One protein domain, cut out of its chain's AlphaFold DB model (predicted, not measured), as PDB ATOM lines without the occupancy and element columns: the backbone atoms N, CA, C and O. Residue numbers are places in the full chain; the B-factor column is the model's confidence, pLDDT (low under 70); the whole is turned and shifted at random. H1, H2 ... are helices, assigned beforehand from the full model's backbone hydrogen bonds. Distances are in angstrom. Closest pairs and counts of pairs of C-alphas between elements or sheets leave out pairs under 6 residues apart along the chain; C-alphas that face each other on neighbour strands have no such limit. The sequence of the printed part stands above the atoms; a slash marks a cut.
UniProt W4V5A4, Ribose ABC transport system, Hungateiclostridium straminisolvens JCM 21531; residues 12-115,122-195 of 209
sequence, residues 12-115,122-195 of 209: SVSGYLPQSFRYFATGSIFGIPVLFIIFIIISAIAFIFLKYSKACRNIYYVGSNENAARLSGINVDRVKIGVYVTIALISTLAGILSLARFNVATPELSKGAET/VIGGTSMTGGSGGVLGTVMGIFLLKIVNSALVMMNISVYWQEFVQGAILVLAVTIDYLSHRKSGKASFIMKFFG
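AT A GLANCE: This is residues 12 to 115 and 122 to 195 of the 209 residues of the protein "Ribose ABC transport system" of Hungateiclostridium straminisolvens JCM 21531 (UniProt W4V5A4). Two long helices, H2 and H5, run side by side opposite ways, with H1 across one end and H3 across the other; the hairpin of H6 and H7 adds a second pair, with H6 on H2. Residues 182 to 188 and 190 to 195 stick out beyond H7. The printed part has 178 residues with eight named helices, H1 to H8 in order, and no named strand: all helix, loose, radius of gyration of the C-alphas 19.8 A, spans 57 by 47 by 33 A.

HOW THE PARTS SIT: Start at H1, residues 19 to 26: Ala 25 has the closest C-alphas to H2, residues 34 to 52, at Leu 35, 6.2 A, and to H5, residues 76 to 102, at Arg 101, 5.3 A; H1 touches both. H2 and H5 are close but not clearly touching, a shallow tilt of 13 degrees. H3, residues 54 to 64, touches H5, closest C-alphas Val 62 and Val 76, 6.4 A; H4, residues 66 to 71, only just touches H3, only at the corner. H6, residues 135 to 154, touches H2, closest C-alphas Phe 47 and Val 135, 5.8 A. H6 and H7, residues 159 to 181, only just touch, with 3 pairs of C-alphas within 8 A, the closest Leu 152 and Gln 162, 6.8 A. H8, residues 187 to 193, touches no helix. Every O i to N i+4 pair is within hydrogen-bond range in H1 to H8.

IN THESE COORDINATES: Find C-alpha 19, where H1 begins, at (180.197, 186.140, 254.852). H2 is 26.9 A long, H5 38.9 A, H6 28.3 A and H7 33.0 A. H8 ends at C-alpha 193, (182.820, 187.755, 198.365).

THE WHOLE: C-alphas 115 and 122 are 10.7 A apart across the cut. Of the links printed whole, none is long. Low pLDDT, under 70, marks residues 12 to 30, 104 to 105, 109 and 181 to 195.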
ATOM      1  N   SER A  12     181.840 171.775 248.511       59.66
ATOM      2  CA  SER A  12     181.201 173.060 248.794       59.66
ATOM      3  C   SER A  12     182.029 173.853 249.805       59.66
ATOM      4  O   SER A  12     182.233 173.425 250.937       59.66
ATOM      5  N   VAL A  13     182.459 175.056 249.428       60.00
ATOM      6  CA  VAL A  13     183.283 175.936 250.281       60.00
ATOM      7  C   VAL A  13     182.414 176.834 251.184       60.00
ATOM      8  O   VAL A  13     182.912 177.688 251.917       60.00
ATOM      9  N   SER A  14     181.093 176.611 251.170       56.78
ATOM     10  CA  SER A  14     180.071 177.424 251.845       56.78
ATOM     11  C   SER A  14     180.216 177.516 253.375       56.78
ATOM     12  O   SER A  14     179.602 178.404 253.962       56.78
ATOM     13  N   GLY A  15     180.985 176.624 254.015       54.53
ATOM     14  CA  GLY A  15     181.225 176.620 255.467       54.53
ATOM     15  C   GLY A  15     182.528 177.294 255.922       54.53
ATOM     16  O   GLY A  15     182.668 177.579 257.106       54.53
ATOM     17  N   TYR A  16     183.465 177.569 255.005       57.34
ATOM     18  CA  TYR A  16     184.816 178.059 255.334       57.34
ATOM     19  C   TYR A  16     185.085 179.494 254.857       57.34
ATOM     20  O   TYR A  16     186.090 180.090 255.243       57.34
ATOM     21  N   LEU A  17     184.211 180.064 254.018       60.75
ATOM     22  CA  LEU A  17     184.360 181.435 253.530       60.75
ATOM     23  C   LEU A  17     183.639 182.440 254.443       60.75
ATOM     24  O   LEU A  17     182.441 182.281 254.693       60.75
ATOM     25  N   PRO A  18     184.312 183.530 254.861       66.25
ATOM     26  CA  PRO A  18     183.669 184.641 255.547       66.25
ATOM     27  C   PRO A  18     182.478 185.185 254.748       66.25
ATOM     28  O   PRO A  18     182.528 185.316 253.523       66.25
ATOM     29  N   GLN A  19     181.414 185.574 255.447       62.31
ATOM     30  CA  GLN A  19     180.197 186.140 254.852       62.31
ATOM     31  C   GLN A  19     180.482 187.420 254.034       62.31
ATOM     32  O   GLN A  19     179.820 187.678 253.028       62.31
ATOM     33  N   SER A  20     181.532 188.165 254.401       65.62
ATOM     34  CA  SER A  20     182.069 189.307 253.647       65.62
ATOM     35  C   SER A  20     182.622 188.914 252.272       65.62
ATOM     36  O   SER A  20     182.416 189.635 251.299       65.62
ATOM     37  N   PHE A  21     183.252 187.742 252.158       63.47
ATOM     38  CA  PHE A  21     183.775 187.205 250.898       63.47
ATOM     39  C   PHE A  21     182.643 186.780 249.950       63.47
ATOM     40  O   PHE A  21     182.732 186.966 248.737       63.47
ATOM     41  N   ARG A  22     181.530 186.286 250.511       62.59
ATOM     42  CA  ARG A  22     180.304 185.970 249.760       62.59
ATOM     43  C   ARG A  22     179.606 187.228 249.249       62.59
ATOM     44  O   ARG A  22     179.198 187.265 248.093       62.59
ATOM     45  N   TYR A  23     179.506 188.279 250.065       63.69
ATOM     46  CA  TYR A  23     178.910 189.547 249.629       63.69
ATOM     47  C   TYR A  23     179.745 190.234 248.541       63.69
ATOM     48  O   TYR A  23     179.196 190.850 247.634       63.69
ATOM     49  N   PHE A  24     181.066 190.059 248.560       63.62
ATOM     50  CA  PHE A  24     181.948 190.573 247.511       63.62
ATOM     51  C   PHE A  24     181.707 189.915 246.137       63.62
ATOM     52  O   PHE A  24     181.958 190.535 245.107       63.62
ATOM     53  N   ALA A  25     181.202 188.675 246.109       60.38
ATOM     54  CA  ALA A  25     180.983 187.921 244.873       60.38
ATOM     55  C   ALA A  25     179.512 187.796 244.439       60.38
ATOM     56  O   ALA A  25     179.223 187.698 243.249       60.38
ATOM     57  N   THR A  26     178.569 187.791 245.378       63.09
ATOM     58  CA  THR A  26     177.127 187.680 245.088       63.09
ATOM     59  C   THR A  26     176.382 188.988 245.350       63.09
ATOM     60  O   THR A  26     175.243 189.141 244.918       63.09
ATOM     61  N   GLY A  27     177.008 189.947 246.032       66.38
ATOM     62  CA  GLY A  27     176.412 191.249 246.287       66.38
ATOM     63  C   GLY A  27     176.184 192.034 244.998       66.38
ATOM     64  O   GLY A  27     176.941 191.949 244.025       66.38
ATOM     65  N   SER A  28     175.124 192.831 245.013       68.25
ATOM     66  CA  SER A  28     174.832 193.834 243.996       68.25
ATOM     67  C   SER A  28     174.964 195.212 244.625       68.25
ATOM     68  O   SER A  28     174.303 195.502 245.623       68.25
ATOM     69  N   ILE A  29     175.784 196.073 244.033       65.88
ATOM     70  CA  ILE A  29     175.851 197.487 244.402       65.88
ATOM     71  C   ILE A  29     175.046 198.237 243.338       65.88
ATOM     72  O   ILE A  29     175.328 198.092 242.151       65.88
ATOM     73  N   PHE A  30     174.012 198.987 243.741       65.56
ATOM     74  CA  PHE A  30     173.130 199.717 242.810       65.56
ATOM     75  C   PHE A  30     172.479 198.835 241.714       65.56
ATOM     76  O   PHE A  30     172.245 199.284 240.597       65.56
ATOM     77  N   GLY A  31     172.193 197.559 242.010       72.25
ATOM     78  CA  GLY A  31     171.595 196.615 241.050       72.25
ATOM     79  C   GLY A  31     172.575 196.012 240.032       72.25
ATOM     80  O   GLY A  31     172.180 195.153 239.246       72.25
ATOM     81  N   ILE A  32     173.857 196.396 240.069       76.88
ATOM     82  CA  ILE A  32     174.912 195.826 239.221       76.88
ATOM     83  C   ILE A  32     175.695 194.778 240.031       76.88
ATOM     84  O   ILE A  32     176.132 195.074 241.150       76.88
ATOM     85  N   PRO A  33     175.912 193.558 239.498       82.06
ATOM     86  CA  PRO A  33     176.754 192.559 240.149       82.06
ATOM     87  C   PRO A  33     178.175 193.089 240.374       82.06
ATOM     88  O   PRO A  33     178.810 193.580 239.438       82.06
ATOM     89  N   VAL A  34     178.712 192.934 241.588       81.88
ATOM     90  CA  VAL A  34     180.062 193.423 241.939       81.88
ATOM     91  C   VAL A  34     181.146 192.854 241.008       81.88
ATOM     92  O   VAL A  34     182.065 193.575 240.624       81.88
ATOM     93  N   LEU A  35     180.998 191.611 240.532       82.06
ATOM     94  CA  LEU A  35     181.902 191.008 239.536       82.06
ATOM     95  C   LEU A  35     182.002 191.819 238.240       82.06
ATOM     96  O   LEU A  35     183.081 191.915 237.658       82.06
ATOM     97  N   PHE A  36     180.888 192.393 237.781       84.00
ATOM     98  CA  PHE A  36     180.879 193.203 236.569       84.00
ATOM     99  C   PHE A  36     181.607 194.533 236.793       84.00
ATOM    100  O   PHE A  36     182.369 194.972 235.934       84.00
ATOM    101  N   ILE A  37     181.456 195.133 237.977       85.19
ATOM    102  CA  ILE A  37     182.190 196.345 238.368       85.19
ATOM    103  C   ILE A  37     183.698 196.065 238.405       85.19
ATOM    104  O   ILE A  37     184.477 196.822 237.830       85.19
ATOM    105  N   ILE A  38     184.115 194.948 239.013       86.31
ATOM    106  CA  ILE A  38     185.526 194.541 239.059       86.31
ATOM    107  C   ILE A  38     186.076 194.333 237.642       86.31
ATOM    108  O   ILE A  38     187.169 194.807 237.334       86.31
ATOM    109  N   PHE A  39     185.310 193.686 236.758       88.12
ATOM    110  CA  PHE A  39     185.686 193.528 235.353       88.12
ATOM    111  C   PHE A  39     185.905 194.881 234.656       88.12
ATOM    112  O   PHE A  39     186.938 195.071 234.011       88.12
ATOM    113  N   ILE A  40     184.983 195.835 234.821       89.56
ATOM    114  CA  ILE A  40     185.103 197.185 234.249       89.56
ATOM    115  C   ILE A  40     186.348 197.898 234.789       89.56
ATOM    116  O   ILE A  40     187.100 198.478 234.007       89.56
ATOM    117  N   ILE A  41     186.604 197.824 236.099       90.62
ATOM    118  CA  ILE A  41     187.778 198.442 236.730       90.62
ATOM    119  C   ILE A  41     189.071 197.848 236.162       90.62
ATOM    120  O   ILE A  41     189.944 198.596 235.723       90.62
ATOM    121  N   ILE A  42     189.190 196.518 236.106       89.94
ATOM    122  CA  ILE A  42     190.376 195.842 235.558       89.94
ATOM    123  C   ILE A  42     190.564 196.202 234.081       89.94
ATOM    124  O   ILE A  42     191.676 196.513 233.658       89.94
ATOM    125  N   SER A  43     189.481 196.220 233.302       88.56
ATOM    126  CA  SER A  43     189.522 196.614 231.894       88.56
ATOM    127  C   SER A  43     189.957 198.073 231.715       88.56
ATOM    128  O   SER A  43     190.724 198.375 230.800       88.56
ATOM    129  N   ALA A  44     189.497 198.986 232.572       90.25
ATOM    130  CA  ALA A  44     189.889 200.391 232.538       90.25
ATOM    131  C   ALA A  44     191.370 200.569 232.902       90.25
ATOM    132  O   ALA A  44     192.095 201.276 232.202       90.25
ATOM    133  N   ILE A  45     191.843 199.871 233.939       90.06
ATOM    134  CA  ILE A  45     193.260 199.849 234.321       90.06
ATOM    135  C   ILE A  45     194.106 199.318 233.161       90.06
ATOM    136  O   ILE A  45     195.091 199.952 232.793       90.06
ATOM    137  N   ALA A  46     193.701 198.209 232.535       87.25
ATOM    138  CA  ALA A  46     194.399 197.645 231.384       87.25
ATOM    139  C   ALA A  46     194.436 198.624 230.201       87.25
ATOM    140  O   ALA A  46     195.476 198.784 229.565       87.25
ATOM    141  N   PHE A  47     193.333 199.327 229.927       88.56
ATOM    142  CA  PHE A  47     193.266 200.333 228.867       88.56
ATOM    143  C   PHE A  47     194.215 201.514 229.121       88.56
ATOM    144  O   PHE A  47     194.966 201.912 228.228       88.56
ATOM    145  N   ILE A  48     194.228 202.047 230.345       87.62
ATOM    146  CA  ILE A  48     195.137 203.127 230.754       87.62
ATOM    147  C   ILE A  48     196.586 202.642 230.672       87.62
ATOM    148  O   ILE A  48     197.438 203.320 230.099       87.62
ATOM    149  N   PHE A  49     196.870 201.445 231.182       87.38
ATOM    150  CA  PHE A  49     198.208 200.873 231.144       87.38
ATOM    151  C   PHE A  49     198.697 200.698 229.701       87.38
ATOM    152  O   PHE A  49     199.838 201.030 229.392       87.38
ATOM    153  N   LEU A  50     197.827 200.269 228.787       84.88
ATOM    154  CA  LEU A  50     198.158 200.122 227.372       84.88
ATOM    155  C   LEU A  50     198.427 201.471 226.688       84.88
ATOM    156  O   LEU A  50     199.347 201.569 225.878       84.88
ATOM    157  N   LYS A  51     197.673 202.519 227.045       81.69
ATOM    158  CA  LYS A  51     197.803 203.859 226.451       81.69
ATOM    159  C   LYS A  51     198.997 204.658 226.986       81.69
ATOM    160  O   LYS A  51     199.611 205.400 226.224       81.69
ATOM    161  N   TYR A  52     199.324 204.531 228.274       79.94
ATOM    162  CA  TYR A  52     200.300 205.404 228.943       79.94
ATOM    163  C   TYR A  52     201.617 204.709 229.333       79.94
ATOM    164  O   TYR A  52     202.612 205.393 229.580       79.94
ATOM    165  N   SER A  53     201.679 203.373 229.380       87.12
ATOM    166  CA  SER A  53     202.885 202.670 229.836       87.12
ATOM    167  C   SER A  53     203.910 202.463 228.717       87.12
ATOM    168  O   SER A  53     203.639 201.838 227.690       87.12
ATOM    169  N   LYS A  54     205.155 202.904 228.954       83.00
ATOM    170  CA  LYS A  54     206.307 202.604 228.079       83.00
ATOM    171  C   LYS A  54     206.573 201.096 227.982       83.00
ATOM    172  O   LYS A  54     207.021 200.623 226.940       83.00
ATOM    173  N   ALA A  55     206.262 200.344 229.044       84.25
ATOM    174  CA  ALA A  55     206.417 198.891 229.073       84.25
ATOM    175  C   ALA A  55     205.538 198.212 228.013       84.25
ATOM    176  O   ALA A  55     206.017 197.331 227.306       84.25
ATOM    177  N   CYS A  56     204.302 198.687 227.824       85.12
ATOM    178  CA  CYS A  56     203.408 198.201 226.773       85.12
ATOM    179  C   CYS A  56     204.012 198.407 225.390       85.12
ATOM    180  O   CYS A  56     204.041 197.476 224.594       85.12
ATOM    181  N   ARG A  57     204.588 199.582 225.119       86.62
ATOM    182  CA  ARG A  57     205.232 199.848 223.828       86.62
ATOM    183  C   ARG A  57     206.361 198.855 223.537       86.62
ATOM    184  O   ARG A  57     206.443 198.345 222.425       86.62
ATOM    185  N   ASN A  58     207.173 198.521 224.542       88.50
ATOM    186  CA  ASN A  58     208.218 197.503 224.408       88.50
ATOM    187  C   ASN A  58     207.635 196.110 224.123       88.50
ATOM    188  O   ASN A  58     208.220 195.373 223.337       88.50
ATOM    189  N   ILE A  59     206.479 195.765 224.700       90.44
ATOM    190  CA  ILE A  59     205.771 194.506 224.415       90.44
ATOM    191  C   ILE A  59     205.337 194.444 222.942       90.44
ATOM    192  O   ILE A  59     205.575 193.429 222.292       90.44
ATOM    193  N   TYR A  60     204.782 195.526 222.381       89.38
ATOM    194  CA  TYR A  60     204.418 195.579 220.955       89.38
ATOM    195  C   TYR A  60     205.634 195.440 220.031       89.38
ATOM    196  O   TYR A  60     205.578 194.695 219.054       89.38
ATOM    197  N   TYR A  61     206.750 196.104 220.352       89.12
ATOM    198  CA  TYR A  61     207.985 195.983 219.570       89.12
ATOM    199  C   TYR A  61     208.550 194.561 219.595       89.12
ATOM    200  O   TYR A  61     208.866 194.010 218.542       89.12
ATOM    201  N   VAL A  62     208.629 193.956 220.785       91.19
ATOM    202  CA  VAL A  62     209.068 192.564 220.946       91.19
ATOM    203  C   VAL A  62     208.135 191.612 220.196       91.19
ATOM    204  O   VAL A  62     208.620 190.712 219.522       91.19
ATOM    205  N   GLY A  63     206.820 191.835 220.256       87.62
ATOM    206  CA  GLY A  63     205.832 191.006 219.566       87.62
ATOM    207  C   GLY A  63     205.870 191.114 218.039       87.62
ATOM    208  O   GLY A  63     205.514 190.156 217.373       87.62
ATOM    209  N   SER A  64     206.295 192.248 217.477       87.94
ATOM    210  CA  SER A  64     206.434 192.415 216.023       87.94
ATOM    211  C   SER A  64     207.680 191.701 215.491       87.94
ATOM    212  O   SER A  64     207.609 190.963 214.509       87.94
ATOM    213  N   ASN A  65     208.835 191.902 216.137       89.69
ATOM    214  CA  ASN A  65     210.075 191.222 215.772       89.69
ATOM    215  C   ASN A  65     211.050 191.166 216.960       89.69
ATOM    216  O   ASN A  65     211.708 192.153 217.299       89.69
ATOM    217  N   GLU A  66     211.196 189.979 217.551       89.44
ATOM    218  CA  GLU A  66     212.063 189.758 218.714       89.44
ATOM    219  C   GLU A  66     213.544 190.033 218.420       89.44
ATOM    220  O   GLU A  66     214.250 190.608 219.252       89.44
ATOM    221  N   ASN A  67     214.013 189.657 217.226       88.06
ATOM    222  CA  ASN A  67     215.405 189.852 216.823       88.06
ATOM    223  C   ASN A  67     215.714 191.346 216.675       88.06
ATOM    224  O   ASN A  67     216.697 191.832 217.229       88.06
ATOM    225  N   ALA A  68     214.831 192.095 216.008       87.44
ATOM    226  CA  ALA A  68     214.985 193.542 215.857       87.44
ATOM    227  C   ALA A  68     214.920 194.278 217.207       87.44
ATOM    228  O   ALA A  68     215.685 195.217 217.441       87.44
ATOM    229  N   ALA A  69     214.059 193.827 218.126       89.12
ATOM    230  CA  ALA A  69     213.977 194.386 219.472       89.12
ATOM    231  C   ALA A  69     215.280 194.172 220.263       89.12
ATOM    232  O   ALA A  69     215.758 195.102 220.916       89.12
ATOM    233  N   ARG A  70     215.892 192.983 220.155       91.00
ATOM    234  CA  ARG A  70     217.174 192.670 220.809       91.00
ATOM    235  C   ARG A  70     218.318 193.529 220.261       91.00
ATOM    236  O   ARG A  70     219.091 194.061 221.051       91.00
ATOM    237  N   LEU A  71     218.387 193.728 218.939       90.56
ATOM    238  CA  LEU A  71     219.375 194.626 218.318       90.56
ATOM    239  C   LEU A  71     219.161 196.101 218.703       90.56
ATOM    240  O   LEU A  71     220.122 196.858 218.777       90.56
ATOM    241  N   SER A  72     217.924 196.499 219.011       86.81
ATOM    242  CA  SER A  72     217.577 197.858 219.457       86.81
ATOM    243  C   SER A  72     217.838 198.106 220.954       86.81
ATOM    244  O   SER A  72     217.376 199.103 221.507       86.81
ATOM    245  N   GLY A  73     218.534 197.191 221.639       86.75
ATOM    246  CA  GLY A  73     218.864 197.310 223.063       86.75
ATOM    247  C   GLY A  73     217.707 197.000 224.022       86.75
ATOM    248  O   GLY A  73     217.823 197.250 225.225       86.75
ATOM    249  N   ILE A  74     216.588 196.447 223.537       90.12
ATOM    250  CA  ILE A  74     215.477 196.015 224.395       90.12
ATOM    251  C   ILE A  74     215.784 194.618 224.940       90.12
ATOM    252  O   ILE A  74     215.986 193.659 224.197       90.12
ATOM    253  N   ASN A  75     215.755 194.481 226.266       90.88
ATOM    254  CA  ASN A  75     215.902 193.194 226.940       90.88
ATOM    255  C   ASN A  75     214.617 192.359 226.793       90.88
ATOM    256  O   ASN A  75     213.744 192.403 227.663       90.88
ATOM    257  N   VAL A  76     214.517 191.600 225.697       91.19
ATOM    258  CA  VAL A  76     213.369 190.735 225.357       91.19
ATOM    259  C   VAL A  76     212.964 189.834 226.527       91.19
ATOM    260  O   VAL A  76     211.785 189.751 226.866       91.19
ATOM    261  N   ASP A  77     213.942 189.222 227.196       92.81
ATOM    262  CA  ASP A  77     213.708 188.285 228.298       92.81
ATOM    263  C   ASP A  77     213.012 188.956 229.494       92.81
ATOM    264  O   ASP A  77     212.031 188.434 230.024       92.81
ATOM    265  N   ARG A  78     213.426 190.178 229.866       91.06
ATOM    266  CA  ARG A  78     212.776 190.944 230.947       91.06
ATOM    267  C   ARG A  78     211.348 191.347 230.591       91.06
ATOM    268  O   ARG A  78     210.478 191.328 231.458       91.06
ATOM    269  N   VAL A  79     211.108 191.705 229.329       92.12
ATOM    270  CA  VAL A  79     209.765 192.056 228.848       92.12
ATOM    271  C   VAL A  79     208.844 190.839 228.936       92.12
ATOM    272  O   VAL A  79     207.760 190.948 229.507       92.12
ATOM    273  N   LYS A  80     209.290 189.665 228.462       91.12
ATOM    274  CA  LYS A  80     208.520 188.413 228.544       91.12
ATOM    275  C   LYS A  80     208.204 188.030 229.991       91.12
ATOM    276  O   LYS A  80     207.049 187.754 230.301       91.12
ATOM    277  N   ILE A  81     209.191 188.081 230.890       94.19
ATOM    278  CA  ILE A  81     208.986 187.784 232.317       94.19
ATOM    279  C   ILE A  81     207.943 188.732 232.930       94.19
ATOM    280  O   ILE A  81     207.010 188.273 233.585       94.19
ATOM    281  N   GLY A  82     208.046 190.041 232.676       92.31
ATOM    282  CA  GLY A  82     207.085 191.031 233.179       92.31
ATOM    283  C   GLY A  82     205.647 190.782 232.710       92.31
ATOM    284  O   GLY A  82     204.704 190.909 233.496       92.31
ATOM    285  N   VAL A  83     205.473 190.372 231.449       91.25
ATOM    286  CA  VAL A  83     204.166 189.981 230.898       91.25
ATOM    287  C   VAL A  83     203.614 188.747 231.611       91.25
ATOM    288  O   VAL A  83     202.480 188.790 232.084       91.25
ATOM    289  N   TYR A  84     204.408 187.680 231.758       93.06
ATOM    290  CA  TYR A  84     203.960 186.465 232.447       93.06
ATOM    291  C   TYR A  84     203.567 186.724 233.906       93.06
ATOM    292  O   TYR A  84     202.534 186.230 234.351       93.06
ATOM    293  N   VAL A  85     204.327 187.551 234.631       94.19
ATOM    294  CA  VAL A  85     203.998 187.928 236.017       94.19
ATOM    295  C   VAL A  85     202.679 188.698 236.080       94.19
ATOM    296  O   VAL A  85     201.832 188.411 236.922       94.19
ATOM    297  N   THR A  86     202.460 189.636 235.157       91.56
ATOM    298  CA  THR A  86     201.222 190.429 235.115       91.56
ATOM    299  C   THR A  86     200.006 189.544 234.819       91.56
ATOM    300  O   THR A  86     198.972 189.677 235.474       91.56
ATOM    301  N   ILE A  87     200.135 188.592 233.887       91.50
ATOM    302  CA  ILE A  87     199.076 187.622 233.572       91.50
ATOM    303  C   ILE A  87     198.792 186.723 234.780       91.50
ATOM    304  O   ILE A  87     197.627 186.510 235.108       91.50
ATOM    305  N   ALA A  88     199.827 186.238 235.474       93.19
ATOM    306  CA  ALA A  88     199.665 185.392 236.654       93.19
ATOM    307  C   ALA A  88     198.908 186.109 237.784       93.19
ATOM    308  O   ALA A  88     198.010 185.523 238.393       93.19
ATOM    309  N   LEU A  89     199.204 187.391 238.026       93.25
ATOM    310  CA  LEU A  89     198.500 188.203 239.024       93.25
ATOM    311  C   LEU A  89     197.012 188.361 238.680       93.25
ATOM    312  O   LEU A  89     196.150 188.130 239.528       93.25
ATOM    313  N   ILE A  90     196.698 188.700 237.426       90.19
ATOM    314  CA  ILE A  90     195.310 188.884 236.974       90.19
ATOM    315  C   ILE A  90     194.550 187.550 236.976       90.19
ATOM    316  O   ILE A  90     193.399 187.495 237.406       90.19
ATOM    317  N   SER A  91     195.194 186.465 236.539       89.81
ATOM    318  CA  SER A  91     194.610 185.121 236.520       89.81
ATOM    319  C   SER A  91     194.306 184.615 237.932       89.81
ATOM    320  O   SER A  91     193.221 184.089 238.175       89.81
ATOM    321  N   THR A  92     195.203 184.867 238.892       90.25
ATOM    322  CA  THR A  92     194.981 184.528 240.305       90.25
ATOM    323  C   THR A  92     193.761 185.261 240.863       90.25
ATOM    324  O   THR A  92     192.888 184.636 241.465       90.25
ATOM    325  N   LEU A  93     193.639 186.569 240.603       88.50
ATOM    326  CA  LEU A  93     192.463 187.350 241.002       88.50
ATOM    327  C   LEU A  93     191.172 186.812 240.363       88.50
ATOM    328  O   LEU A  93     190.166 186.655 241.051       88.50
ATOM    329  N   ALA A  94     191.201 186.474 239.070       86.69
ATOM    330  CA  ALA A  94     190.054 185.897 238.369       86.69
ATOM    331  C   ALA A  94     189.646 184.518 238.927       86.69
ATOM    332  O   ALA A  94     188.450 184.223 239.031       86.69
ATOM    333  N   GLY A  95     190.616 183.689 239.325       84.62
ATOM    334  CA  GLY A  95     190.381 182.400 239.978       84.62
ATOM    335  C   GLY A  95     189.706 182.552 241.340       84.62
ATOM    336  O   GLY A  95     188.689 181.907 241.593       84.62
ATOM    337  N   ILE A  96     190.201 183.471 242.178       83.31
ATOM    338  CA  ILE A  96     189.597 183.791 243.484       83.31
ATOM    339  C   ILE A  96     188.148 184.271 243.306       83.31
ATOM    340  O   ILE A  96     187.250 183.800 244.005       83.31
ATOM    341  N   LEU A  97     187.896 185.152 242.331       82.56
ATOM    342  CA  LEU A  97     186.547 185.627 242.008       82.56
ATOM    343  C   LEU A  97     185.621 184.498 241.533       82.56
ATOM    344  O   LEU A  97     184.450 184.460 241.910       82.56
ATOM    345  N   SER A  98     186.127 183.580 240.709       80.19
ATOM    346  CA  SER A  98     185.337 182.463 240.174       80.19
ATOM    347  C   SER A  98     184.940 181.481 241.277       80.19
ATOM    348  O   SER A  98     183.778 181.086 241.360       80.19
ATOM    349  N   LEU A  99     185.869 181.166 242.184       79.44
ATOM    350  CA  LEU A  99     185.589 180.363 243.377       79.44
ATOM    351  C   LEU A  99     184.543 181.035 244.275       79.44
ATOM    352  O   LEU A  99     183.587 180.387 244.701       79.44
ATOM    353  N   ALA A 100     184.676 182.343 244.510       77.25
ATOM    354  CA  ALA A 100     183.730 183.102 245.323       77.25
ATOM    355  C   ALA A 100     182.328 183.183 244.682       77.25
ATOM    356  O   ALA A 100     181.324 183.197 245.395       77.25
ATOM    357  N   ARG A 101     182.240 183.186 243.344       75.44
ATOM    358  CA  ARG A 101     180.969 183.169 242.605       75.44
ATOM    359  C   ARG A 101     180.243 181.833 242.742       75.44
ATOM    360  O   ARG A 101     179.050 181.820 243.034       75.44
ATOM    361  N   PHE A 102     180.933 180.722 242.499       72.00
ATOM    362  CA  PHE A 102     180.292 179.406 242.445       72.00
ATOM    363  C   PHE A 102     180.205 178.707 243.807       72.00
ATOM    364  O   PHE A 102     179.432 177.765 243.933       72.00
ATOM    365  N   ASN A 103     180.943 179.163 244.831       70.81
ATOM    366  CA  ASN A 103     180.959 178.612 246.203       70.81
ATOM    367  C   ASN A 103     181.222 177.095 246.295       70.81
ATOM    368  O   ASN A 103     181.030 176.470 247.342       70.81
ATOM    369  N   VAL A 104     181.694 176.502 245.206       68.69
ATOM    370  CA  VAL A 104     181.995 175.087 245.060       68.69
ATOM    371  C   VAL A 104     183.316 175.005 244.324       68.69
ATOM    372  O   VAL A 104     183.476 175.625 243.277       68.69
ATOM    373  N   ALA A 105     184.260 174.248 244.869       67.19
ATOM    374  CA  ALA A 105     185.502 173.944 244.187       67.19
ATOM    375  C   ALA A 105     185.332 172.608 243.454       67.19
ATOM    376  O   ALA A 105     185.393 171.540 244.064       67.19
ATOM    377  N   THR A 106     185.096 172.671 242.143       71.25
ATOM    378  CA  THR A 106     185.229 171.510 241.255       71.25
ATOM    379  C   THR A 106     186.468 171.670 240.373       71.25
ATOM    380  O   THR A 106     186.827 172.795 240.020       71.25
ATOM    381  N   PRO A 107     187.142 170.576 239.987       70.62
ATOM    382  CA  PRO A 107     188.264 170.650 239.047       70.62
ATOM    383  C   PRO A 107     187.871 171.225 237.672       70.62
ATOM    384  O   PRO A 107     188.714 171.759 236.958       70.62
ATOM    385  N   GLU A 108     186.589 171.158 237.314       73.62
ATOM    386  CA  GLU A 108     186.026 171.635 236.047       73.62
ATOM    387  C   GLU A 108     185.644 173.113 236.066       73.62
ATOM    388  O   GLU A 108     185.339 173.660 235.009       73.62
ATOM    389  N   LEU A 109     185.643 173.767 237.233       69.00
ATOM    390  CA  LEU A 109     184.996 175.068 237.457       69.00
ATOM    391  C   LEU A 109     185.500 176.207 236.548       69.00
ATOM    392  O   LEU A 109     184.839 177.235 236.424       69.00
ATOM    393  N   SER A 110     186.639 176.012 235.884       74.25
ATOM    394  CA  SER A 110     187.231 176.966 234.941       74.25
ATOM    395  C   SER A 110     187.795 176.305 233.679       74.25
ATOM    396  O   SER A 110     188.633 176.897 232.999       74.25
ATOM    397  N   LYS A 111     187.370 175.081 233.350       81.75
ATOM    398  CA  LYS A 111     187.865 174.388 232.155       81.75
ATOM    399  C   LYS A 111     187.451 175.153 230.889       81.75
ATOM    400  O   LYS A 111     186.300 175.556 230.755       81.75
ATOM    401  N   GLY A 112     188.398 175.395 229.978       83.69
ATOM    402  CA  GLY A 112     188.145 176.129 228.728       83.69
ATOM    403  C   GLY A 112     188.125 177.657 228.875       83.69
ATOM    404  O   GLY A 112     187.882 178.377 227.897       83.69
ATOM    405  N   ALA A 113     188.420 178.182 230.070       86.62
ATOM    406  CA  ALA A 113     188.590 179.616 230.278       86.62
ATOM    407  C   ALA A 113     189.780 180.163 229.474       86.62
ATOM    408  O   ALA A 113     189.690 181.273 228.949       86.62
ATOM    409  N   GLU A 114     190.851 179.378 229.307       89.44
ATOM    410  CA  GLU A 114     192.004 179.760 228.489       89.44
ATOM    411  C   GLU A 114     191.610 179.876 227.015       89.44
ATOM    412  O   GLU A 114     191.884 180.888 226.370       89.44
ATOM    413  N   THR A 115     190.892 178.872 226.498       90.25
ATOM    414  CA  THR A 115     190.395 178.861 225.118       90.25
ATOM    415  C   THR A 115     189.481 180.052 224.865       90.25
ATOM    416  O   THR A 115     189.652 180.752 223.868       90.25
ATOM    417  N   VAL A 122     191.619 187.250 220.013       89.69
ATOM    418  CA  VAL A 122     191.776 187.133 218.553       89.69
ATOM    419  C   VAL A 122     190.572 187.719 217.814       89.69
ATOM    420  O   VAL A 122     190.743 188.542 216.921       89.69
ATOM    421  N   ILE A 123     189.343 187.377 218.219       89.56
ATOM    422  CA  ILE A 123     188.113 187.965 217.646       89.56
ATOM    423  C   ILE A 123     188.093 189.480 217.862       89.56
ATOM    424  O   ILE A 123     187.665 190.232 216.990       89.56
ATOM    425  N   GLY A 124     188.599 189.933 219.011       87.94
ATOM    426  CA  GLY A 124     188.768 191.342 219.340       87.94
ATOM    427  C   GLY A 124     189.840 192.074 218.528       87.94
ATOM    428  O   GLY A 124     190.029 193.271 218.734       87.94
ATOM    429  N   GLY A 125     190.542 191.395 217.618       85.31
ATOM    430  CA  GLY A 125     191.534 191.996 216.726       85.31
ATOM    431  C   GLY A 125     192.957 192.028 217.284       85.31
ATOM    432  O   GLY A 125     193.775 192.821 216.819       85.31
ATOM    433  N   THR A 126     193.269 191.202 218.285       88.56
ATOM    434  CA  THR A 126     194.660 190.968 218.700       88.56
ATOM    435  C   THR A 126     195.314 189.990 217.732       88.56
ATOM    436  O   THR A 126     194.824 188.878 217.550       88.56
ATOM    437  N   SER A 127     196.427 190.404 217.127       84.25
ATOM    438  CA  SER A 127     197.159 189.590 216.156       84.25
ATOM    439  C   SER A 127     197.869 188.424 216.841       84.25
ATOM    440  O   SER A 127     198.631 188.640 217.788       84.25
ATOM    441  N   MET A 128     197.702 187.201 216.327       82.12
ATOM    442  CA  MET A 128     198.489 186.050 216.798       82.12
ATOM    443  C   MET A 128     199.949 186.107 216.353       82.12
ATOM    444  O   MET A 128     200.812 185.532 217.012       82.12
ATOM    445  N   THR A 129     200.235 186.808 215.255       80.38
ATOM    446  CA  THR A 129     201.607 187.031 214.776       80.38
ATOM    447  C   THR A 129     202.335 188.144 215.532       80.38
ATOM    448  O   THR A 129     203.533 188.315 215.338       80.38
ATOM    449  N   GLY A 130     201.633 188.859 216.419       80.69
ATOM    450  CA  GLY A 130     202.197 189.867 217.310       80.69
ATOM    451  C   GLY A 130     202.304 191.272 216.704       80.69
ATOM    452  O   GLY A 130     202.052 191.509 215.526       80.69
ATOM    453  N   GLY A 131     202.620 192.254 217.555       75.69
ATOM    454  CA  GLY A 131     202.828 193.650 217.150       75.69
ATOM    455  C   GLY A 131     201.566 194.506 216.972       75.69
ATOM    456  O   GLY A 131     201.692 195.712 216.772       75.69
ATOM    457  N   SER A 132     200.362 193.938 217.102       82.31
ATOM    458  CA  SER A 132     199.093 194.680 217.028       82.31
ATOM    459  C   SER A 132     198.007 194.065 217.916       82.31
ATOM    460  O   SER A 132     197.936 192.848 218.082       82.31
ATOM    461  N   GLY A 133     197.156 194.914 218.490       84.81
ATOM    462  CA  GLY A 133     196.050 194.519 219.361       84.81
ATOM    463  C   GLY A 133     195.605 195.652 220.278       84.81
ATOM    464  O   GLY A 133     196.307 196.655 220.425       84.81
ATOM    465  N   GLY A 134     194.444 195.501 220.914       88.00
ATOM    466  CA  GLY A 134     193.896 196.518 221.810       88.00
ATOM    467  C   GLY A 134     192.899 195.964 222.825       88.00
ATOM    468  O   GLY A 134     192.182 194.995 222.566       88.00
ATOM    469  N   VAL A 135     192.829 196.619 223.988       90.06
ATOM    470  CA  VAL A 135     191.925 196.218 225.080       90.06
ATOM    471  C   VAL A 135     190.460 196.384 224.675       90.06
ATOM    472  O   VAL A 135     189.669 195.480 224.907       90.06
ATOM    473  N   LEU A 136     190.095 197.491 224.015       88.69
ATOM    474  CA  LEU A 136     188.703 197.759 223.618       88.69
ATOM    475  C   LEU A 136     188.141 196.684 222.679       88.69
ATOM    476  O   LEU A 136     187.026 196.212 222.885       88.69
ATOM    477  N   GLY A 137     188.925 196.272 221.683       89.31
ATOM    478  CA  GLY A 137     188.536 195.196 220.776       89.31
ATOM    479  C   GLY A 137     188.391 193.861 221.509       89.31
ATOM    480  O   GLY A 137     187.384 193.177 221.351       89.31
ATOM    481  N   THR A 138     189.330 193.544 222.406       92.06
ATOM    482  CA  THR A 138     189.262 192.338 223.252       92.06
ATOM    483  C   THR A 138     188.006 192.319 224.121       92.06
ATOM    484  O   THR A 138     187.329 191.299 224.192       92.06
ATOM    485  N   VAL A 139     187.640 193.445 224.739       92.75
ATOM    486  CA  VAL A 139     186.412 193.563 225.542       92.75
ATOM    487  C   VAL A 139     185.176 193.266 224.692       92.75
ATOM    488  O   VAL A 139     184.329 192.480 225.112       92.75
ATOM    489  N   MET A 140     185.097 193.817 223.478       92.50
ATOM    490  CA  MET A 140     184.004 193.518 222.543       92.50
ATOM    491  C   MET A 140     183.978 192.037 222.138       92.50
ATOM    492  O   MET A 140     182.906 191.433 222.095       92.50
ATOM    493  N   GLY A 141     185.145 191.423 221.925       92.06
ATOM    494  CA  GLY A 141     185.272 189.984 221.676       92.06
ATOM    495  C   GLY A 141     184.781 189.128 222.848       92.06
ATOM    496  O   GLY A 141     184.070 188.145 222.637       92.06
ATOM    497  N   ILE A 142     185.087 189.525 224.091       92.88
ATOM    498  CA  ILE A 142     184.581 188.860 225.304       92.88
ATOM    499  C   ILE A 142     183.054 188.953 225.348       92.88
ATOM    500  O   ILE A 142     182.400 187.935 225.569       92.88
ATOM    501  N   PHE A 143     182.476 190.136 225.117       93.38
ATOM    502  CA  PHE A 143     181.021 190.308 225.086       93.38
ATOM    503  C   PHE A 143     180.368 189.416 224.031       93.38
ATOM    504  O   PHE A 143     179.421 188.704 224.357       93.38
ATOM    505  N   LEU A 144     180.905 189.382 222.809       93.50
ATOM    506  CA  LEU A 144     180.400 188.522 221.739       93.50
ATOM    507  C   LEU A 144     180.401 187.050 222.164       93.50
ATOM    508  O   LEU A 144     179.364 186.393 222.106       93.50
ATOM    509  N   LEU A 145     181.534 186.534 222.649       91.69
ATOM    510  CA  LEU A 145     181.631 185.133 223.065       91.69
ATOM    511  C   LEU A 145     180.733 184.802 224.257       91.69
ATOM    512  O   LEU A 145     180.183 183.702 224.322       91.69
ATOM    513  N   LYS A 146     180.571 185.730 225.205       91.25
ATOM    514  CA  LYS A 146     179.687 185.530 226.356       91.25
ATOM    515  C   LYS A 146     178.218 185.556 225.958       91.25
ATOM    516  O   LYS A 146     177.486 184.699 226.433       91.25
ATOM    517  N   ILE A 147     177.808 186.436 225.048       92.38
ATOM    518  CA  ILE A 147     176.444 186.447 224.499       92.38
ATOM    519  C   ILE A 147     176.160 185.137 223.761       92.38
ATOM    520  O   ILE A 147     175.132 184.514 224.012       92.38
ATOM    521  N   VAL A 148     177.085 184.674 222.912       91.62
ATOM    522  CA  VAL A 148     176.950 183.383 222.216       91.62
ATOM    523  C   VAL A 148     176.824 182.242 223.223       91.62
ATOM    524  O   VAL A 148     175.918 181.423 223.109       91.62
ATOM    525  N   ASN A 149     177.680 182.200 224.246       90.12
ATOM    526  CA  ASN A 149     177.603 181.167 225.273       90.12
ATOM    527  C   ASN A 149     176.274 181.219 226.046       90.12
ATOM    528  O   ASN A 149     175.636 180.184 226.211       90.12
ATOM    529  N   SER A 150     175.810 182.404 226.446       90.31
ATOM    530  CA  SER A 150     174.509 182.572 227.100       90.31
ATOM    531  C   SER A 150     173.347 182.133 226.209       90.31
ATOM    532  O   SER A 150     172.437 181.471 226.702       90.31
ATOM    533  N   ALA A 151     173.389 182.419 224.906       91.81
ATOM    534  CA  ALA A 151     172.380 181.958 223.956       91.81
ATOM    535  C   ALA A 151     172.358 180.424 223.846       91.81
ATOM    536  O   ALA A 151     171.292 179.824 223.947       91.81
ATOM    537  N   LEU A 152     173.524 179.777 223.728       88.94
ATOM    538  CA  LEU A 152     173.617 178.312 223.678       88.94
ATOM    539  C   LEU A 152     173.098 177.656 224.968       88.94
ATOM    540  O   LEU A 152     172.412 176.636 224.911       88.94
ATOM    541  N   VAL A 153     173.381 178.262 226.125       89.56
ATOM    542  CA  VAL A 153     172.854 177.818 227.424       89.56
ATOM    543  C   VAL A 153     171.328 177.958 227.472       89.56
ATOM    544  O   VAL A 153     170.650 177.029 227.909       89.56
ATOM    545  N   MET A 154     170.767 179.072 226.987       90.81
ATOM    546  CA  MET A 154     169.310 179.274 226.927       90.81
ATOM    547  C   MET A 154     168.619 178.316 225.954       90.81
ATOM    548  O   MET A 154     167.501 177.884 226.215       90.81
ATOM    549  N   MET A 155     169.298 177.927 224.875       90.44
ATOM    550  CA  MET A 155     168.843 176.885 223.950       90.44
ATOM    551  C   MET A 155     168.970 175.464 224.528       90.44
ATOM    552  O   MET A 155     168.707 174.495 223.822       90.44
ATOM    553  N   ASN A 156     169.372 175.330 225.798       87.50
ATOM    554  CA  ASN A 156     169.550 174.062 226.505       87.50
ATOM    555  C   ASN A 156     170.544 173.102 225.818       87.50
ATOM    556  O   ASN A 156     170.454 171.884 225.938       87.50
ATOM    557  N   ILE A 157     171.520 173.652 225.090       88.06
ATOM    558  CA  ILE A 157     172.542 172.865 224.397       88.06
ATOM    559  C   ILE A 157     173.553 172.345 225.425       88.06
ATOM    560  O   ILE A 157     174.028 173.096 226.281       88.06
ATOM    561  N   SER A 158     173.921 171.064 225.321       86.75
ATOM    562  CA  SER A 158     174.879 170.438 226.245       86.75
ATOM    563  C   SER A 158     176.226 171.175 226.273       86.75
ATOM    564  O   SER A 158     176.682 171.678 225.243       86.75
ATOM    565  N   VAL A 159     176.910 171.155 227.419       82.88
ATOM    566  CA  VAL A 159     178.210 171.826 227.625       82.88
ATOM    567  C   VAL A 159     179.271 171.379 226.607       82.88
ATOM    568  O   VAL A 159     180.012 172.212 226.096       82.88
ATOM    569  N   TYR A 160     179.279 170.101 226.215       84.38
ATOM    570  CA  TYR A 160     180.214 169.565 225.214       84.38
ATOM    571  C   TYR A 160     180.105 170.270 223.853       84.38
ATOM    572  O   TYR A 160     181.110 170.594 223.222       84.38
ATOM    573  N   TRP A 161     178.878 170.563 223.414       87.19
ATOM    574  CA  TRP A 161     178.634 171.302 222.174       87.19
ATOM    575  C   TRP A 161     179.029 172.778 222.300       87.19
ATOM    576  O   TRP A 161     179.474 173.375 221.322       87.19
ATOM    577  N   GLN A 162     178.924 173.366 223.494       86.31
ATOM    578  CA  GLN A 162     179.372 174.742 223.737       86.31
ATOM    579  C   GLN A 162     180.898 174.868 223.618       86.31
ATOM    580  O   GLN A 162     181.380 175.801 222.973       86.31
ATOM    581  N   GLU A 163     181.648 173.916 224.184       85.50
ATOM    582  CA  GLU A 163     183.112 173.849 224.054       85.50
ATOM    583  C   GLU A 163     183.535 173.669 222.588       85.50
ATOM    584  O   GLU A 163     184.428 174.372 222.106       85.50
ATOM    585  N   PHE A 164     182.847 172.790 221.846       88.75
ATOM    586  CA  PHE A 164     183.099 172.593 220.418       88.75
ATOM    587  C   PHE A 164     182.885 173.879 219.611       88.75
ATOM    588  O   PHE A 164     183.741 174.258 218.813       88.75
ATOM    589  N   VAL A 165     181.773 174.587 219.842       88.56
ATOM    590  CA  VAL A 165     181.475 175.850 219.149       88.56
ATOM    591  C   VAL A 165     182.516 176.921 219.480       88.56
ATOM    592  O   VAL A 165     182.976 177.609 218.572       88.56
ATOM    593  N   GLN A 166     182.949 177.046 220.737       87.44
ATOM    594  CA  GLN A 166     184.025 177.977 221.099       87.44
ATOM    595  C   GLN A 166     185.340 177.655 220.382       87.44
ATOM    596  O   GLN A 166     185.971 178.558 219.831       87.44
ATOM    597  N   GLY A 167     185.728 176.377 220.332       89.50
ATOM    598  CA  GLY A 167     186.901 175.935 219.579       89.50
ATOM    599  C   GLY A 167     186.775 176.208 218.078       89.50
ATOM    600  O   GLY A 167     187.715 176.701 217.457       89.50
ATOM    601  N   ALA A 168     185.599 175.967 217.493       90.69
ATOM    602  CA  ALA A 168     185.331 176.262 216.088       90.69
ATOM    603  C   ALA A 168     185.443 177.766 215.787       90.69
ATOM    604  O   ALA A 168     186.075 178.150 214.802       90.69
ATOM    605  N   ILE A 169     184.894 178.623 216.657       89.94
ATOM    606  CA  ILE A 169     185.012 180.081 216.529       89.94
ATOM    607  C   ILE A 169     186.484 180.506 216.585       89.94
ATOM    608  O   ILE A 169     186.901 181.323 215.764       89.94
ATOM    609  N   LEU A 170     187.284 179.937 217.496       90.56
ATOM    610  CA  LEU A 170     188.721 180.205 217.563       90.56
ATOM    611  C   LEU A 170     189.408 179.854 216.245       90.56
ATOM    612  O   LEU A 170     190.068 180.702 215.660       90.56
ATOM    613  N   VAL A 171     189.241 178.622 215.758       90.81
ATOM    614  CA  VAL A 171     189.894 178.156 214.524       90.81
ATOM    615  C   VAL A 171     189.531 179.054 213.342       90.81
ATOM    616  O   VAL A 171     190.412 179.434 212.568       90.81
ATOM    617  N   LEU A 172     188.261 179.451 213.223       88.69
ATOM    618  CA  LEU A 172     187.817 180.397 212.201       88.69
ATOM    619  C   LEU A 172     188.481 181.767 212.369       88.69
ATOM    620  O   LEU A 172     189.024 182.296 211.399       88.69
ATOM    621  N   ALA A 173     188.490 182.319 213.584       87.06
ATOM    622  CA  ALA A 173     189.097 183.614 213.875       87.06
ATOM    623  C   ALA A 173     190.597 183.622 213.548       87.06
ATOM    624  O   ALA A 173     191.063 184.515 212.848       87.06
ATOM    625  N   VAL A 174     191.334 182.585 213.959       86.00
ATOM    626  CA  VAL A 174     192.770 182.421 213.680       86.00
ATOM    627  C   VAL A 174     193.040 182.226 212.192       86.00
ATOM    628  O   VAL A 174     193.980 182.802 211.650       86.00
ATOM    629  N   THR A 175     192.210 181.443 211.501       85.94
ATOM    630  CA  THR A 175     192.353 181.239 210.052       85.94
ATOM    631  C   THR A 175     192.166 182.558 209.305       85.94
ATOM    632  O   THR A 175     192.937 182.876 208.397       85.94
ATOM    633  N   ILE A 176     191.174 183.357 209.702       82.38
ATOM    634  CA  ILE A 176     190.948 184.693 209.148       82.38
ATOM    635  C   ILE A 176     192.126 185.614 209.485       82.38
ATOM    636  O   ILE A 176     192.631 186.277 208.579       82.38
ATOM    637  N   ASP A 177     192.597 185.612 210.734       83.06
ATOM    638  CA  ASP A 177     193.729 186.420 211.200       83.06
ATOM    639  C   ASP A 177     194.995 186.131 210.381       83.06
ATOM    640  O   ASP A 177     195.571 187.033 209.767       83.06
ATOM    641  N   TYR A 178     195.362 184.854 210.249       81.00
ATOM    642  CA  TYR A 178     196.518 184.399 209.476       81.00
ATOM    643  C   TYR A 178     196.408 184.759 207.984       81.00
ATOM    644  O   TYR A 178     197.355 185.254 207.363       81.00
ATOM    645  N   LEU A 179     195.228 184.563 207.385       78.44
ATOM    646  CA  LEU A 179     194.981 184.896 205.978       78.44
ATOM    647  C   LEU A 179     194.893 186.406 205.715       78.44
ATOM    648  O   LEU A 179     195.063 186.822 204.558       78.44
ATOM    649  N   SER A 180     194.562 187.203 206.730       70.31
ATOM    650  CA  SER A 180     194.505 188.665 206.671       70.31
ATOM    651  C   SER A 180     195.913 189.261 206.740       70.31
ATOM    652  O   SER A 180     196.286 190.042 205.864       70.31
ATOM    653  N   HIS A 181     196.754 188.782 207.665       65.38
ATOM    654  CA  HIS A 181     198.135 189.250 207.842       65.38
ATOM    655  C   HIS A 181     199.040 188.976 206.630       65.38
ATOM    656  O   HIS A 181     199.903 189.789 206.306       65.38
ATOM    657  N   ARG A 182     198.807 187.891 205.873       62.03
ATOM    658  CA  ARG A 182     199.542 187.629 204.615       62.03
ATOM    659  C   ARG A 182     199.140 188.565 203.466       62.03
ATOM    660  O   ARG A 182     199.807 188.590 202.433       62.03
ATOM    661  N   LYS A 183     198.043 189.316 203.591       47.50
ATOM    662  CA  LYS A 183     197.548 190.194 202.528       47.50
ATOM    663  C   LYS A 183     197.175 191.570 203.077       47.50
ATOM    664  O   LYS A 183     196.001 191.930 203.121       47.50
ATOM    665  N   SER A 184     198.189 192.408 203.288       47.53
ATOM    666  CA  SER A 184     198.069 193.872 203.153       47.53
ATOM    667  C   SER A 184     197.787 194.278 201.684       47.53
ATOM    668  O   SER A 184     198.499 195.049 201.057       47.53
ATOM    669  N   GLY A 185     196.764 193.663 201.086       44.22
ATOM    670  CA  GLY A 185     196.337 193.810 199.691       44.22
ATOM    671  C   GLY A 185     194.924 193.257 199.464       44.22
ATOM    672  O   GLY A 185     194.591 192.799 198.373       44.22
ATOM    673  N   LYS A 186     194.096 193.199 200.519       47.66
ATOM    674  CA  LYS A 186     192.854 192.407 200.561       47.66
ATOM    675  C   LYS A 186     191.564 193.212 200.731       47.66
ATOM    676  O   LYS A 186     190.542 192.622 201.063       47.66
ATOM    677  N   ALA A 187     191.557 194.488 200.341       47.94
ATOM    678  CA  ALA A 187     190.310 195.120 199.888       47.94
ATOM    679  C   ALA A 187     189.627 194.278 198.775       47.94
ATOM    680  O   ALA A 187     188.408 194.270 198.640       47.94
ATOM    681  N   SER A 188     190.408 193.463 198.051       47.88
ATOM    682  CA  SER A 188     189.951 192.580 196.972       47.88
ATOM    683  C   SER A 188     189.113 191.360 197.410       47.88
ATOM    684  O   SER A 188     188.264 190.915 196.644       47.88
ATOM    685  N   PHE A 189     189.287 190.796 198.618       50.31
ATOM    686  CA  PHE A 189     188.577 189.551 198.985       50.31
ATOM    687  C   PHE A 189     187.160 189.803 199.508       50.31
ATOM    688  O   PHE A 189     186.249 189.065 199.146       50.31
ATOM    689  N   ILE A 190     186.954 190.875 200.280       52.38
ATOM    690  CA  ILE A 190     185.610 191.287 200.718       52.38
ATOM    691  C   ILE A 190     184.789 191.767 199.509       52.38
ATOM    692  O   ILE A 190     183.634 191.374 199.374       52.38
ATOM    693  N   MET A 191     185.398 192.502 198.565       49.06
ATOM    694  CA  MET A 191     184.749 192.874 197.295       49.06
ATOM    695  C   MET A 191     184.385 191.664 196.421       49.06
ATOM    696  O   MET A 191     183.301 191.650 195.839       49.06
ATOM    697  N   LYS A 192     185.246 190.636 196.354       52.59
ATOM    698  CA  LYS A 192     184.942 189.391 195.624       52.59
ATOM    699  C   LYS A 192     183.844 188.568 196.289       52.59
ATOM    700  O   LYS A 192     183.008 188.013 195.586       52.59
ATOM    701  N   PHE A 193     183.830 188.503 197.618       55.19
ATOM    702  CA  PHE A 193     182.820 187.755 198.365       55.19
ATOM    703  C   PHE A 193     181.429 188.399 198.266       55.19
ATOM    704  O   PHE A 193     180.436 187.693 198.149       55.19
ATOM    705  N   PHE A 194     181.357 189.734 198.228       60.75
ATOM    706  CA  PHE A 194     180.099 190.470 198.055       60.75
ATOM    707  C   PHE A 194     179.665 190.665 196.591       60.75
ATOM    708  O   PHE A 194     178.646 191.305 196.339       60.75
ATOM    709  N   GLY A 195     180.415 190.151 195.610       51.03
ATOM    710  CA  GLY A 195     180.042 190.237 194.191       51.03
ATOM    711  C   GLY A 195     179.948 191.666 193.625       51.03
ATOM    712  O   GLY A 195     179.393 191.858 192.543       51.03
TER     713      GLY A 195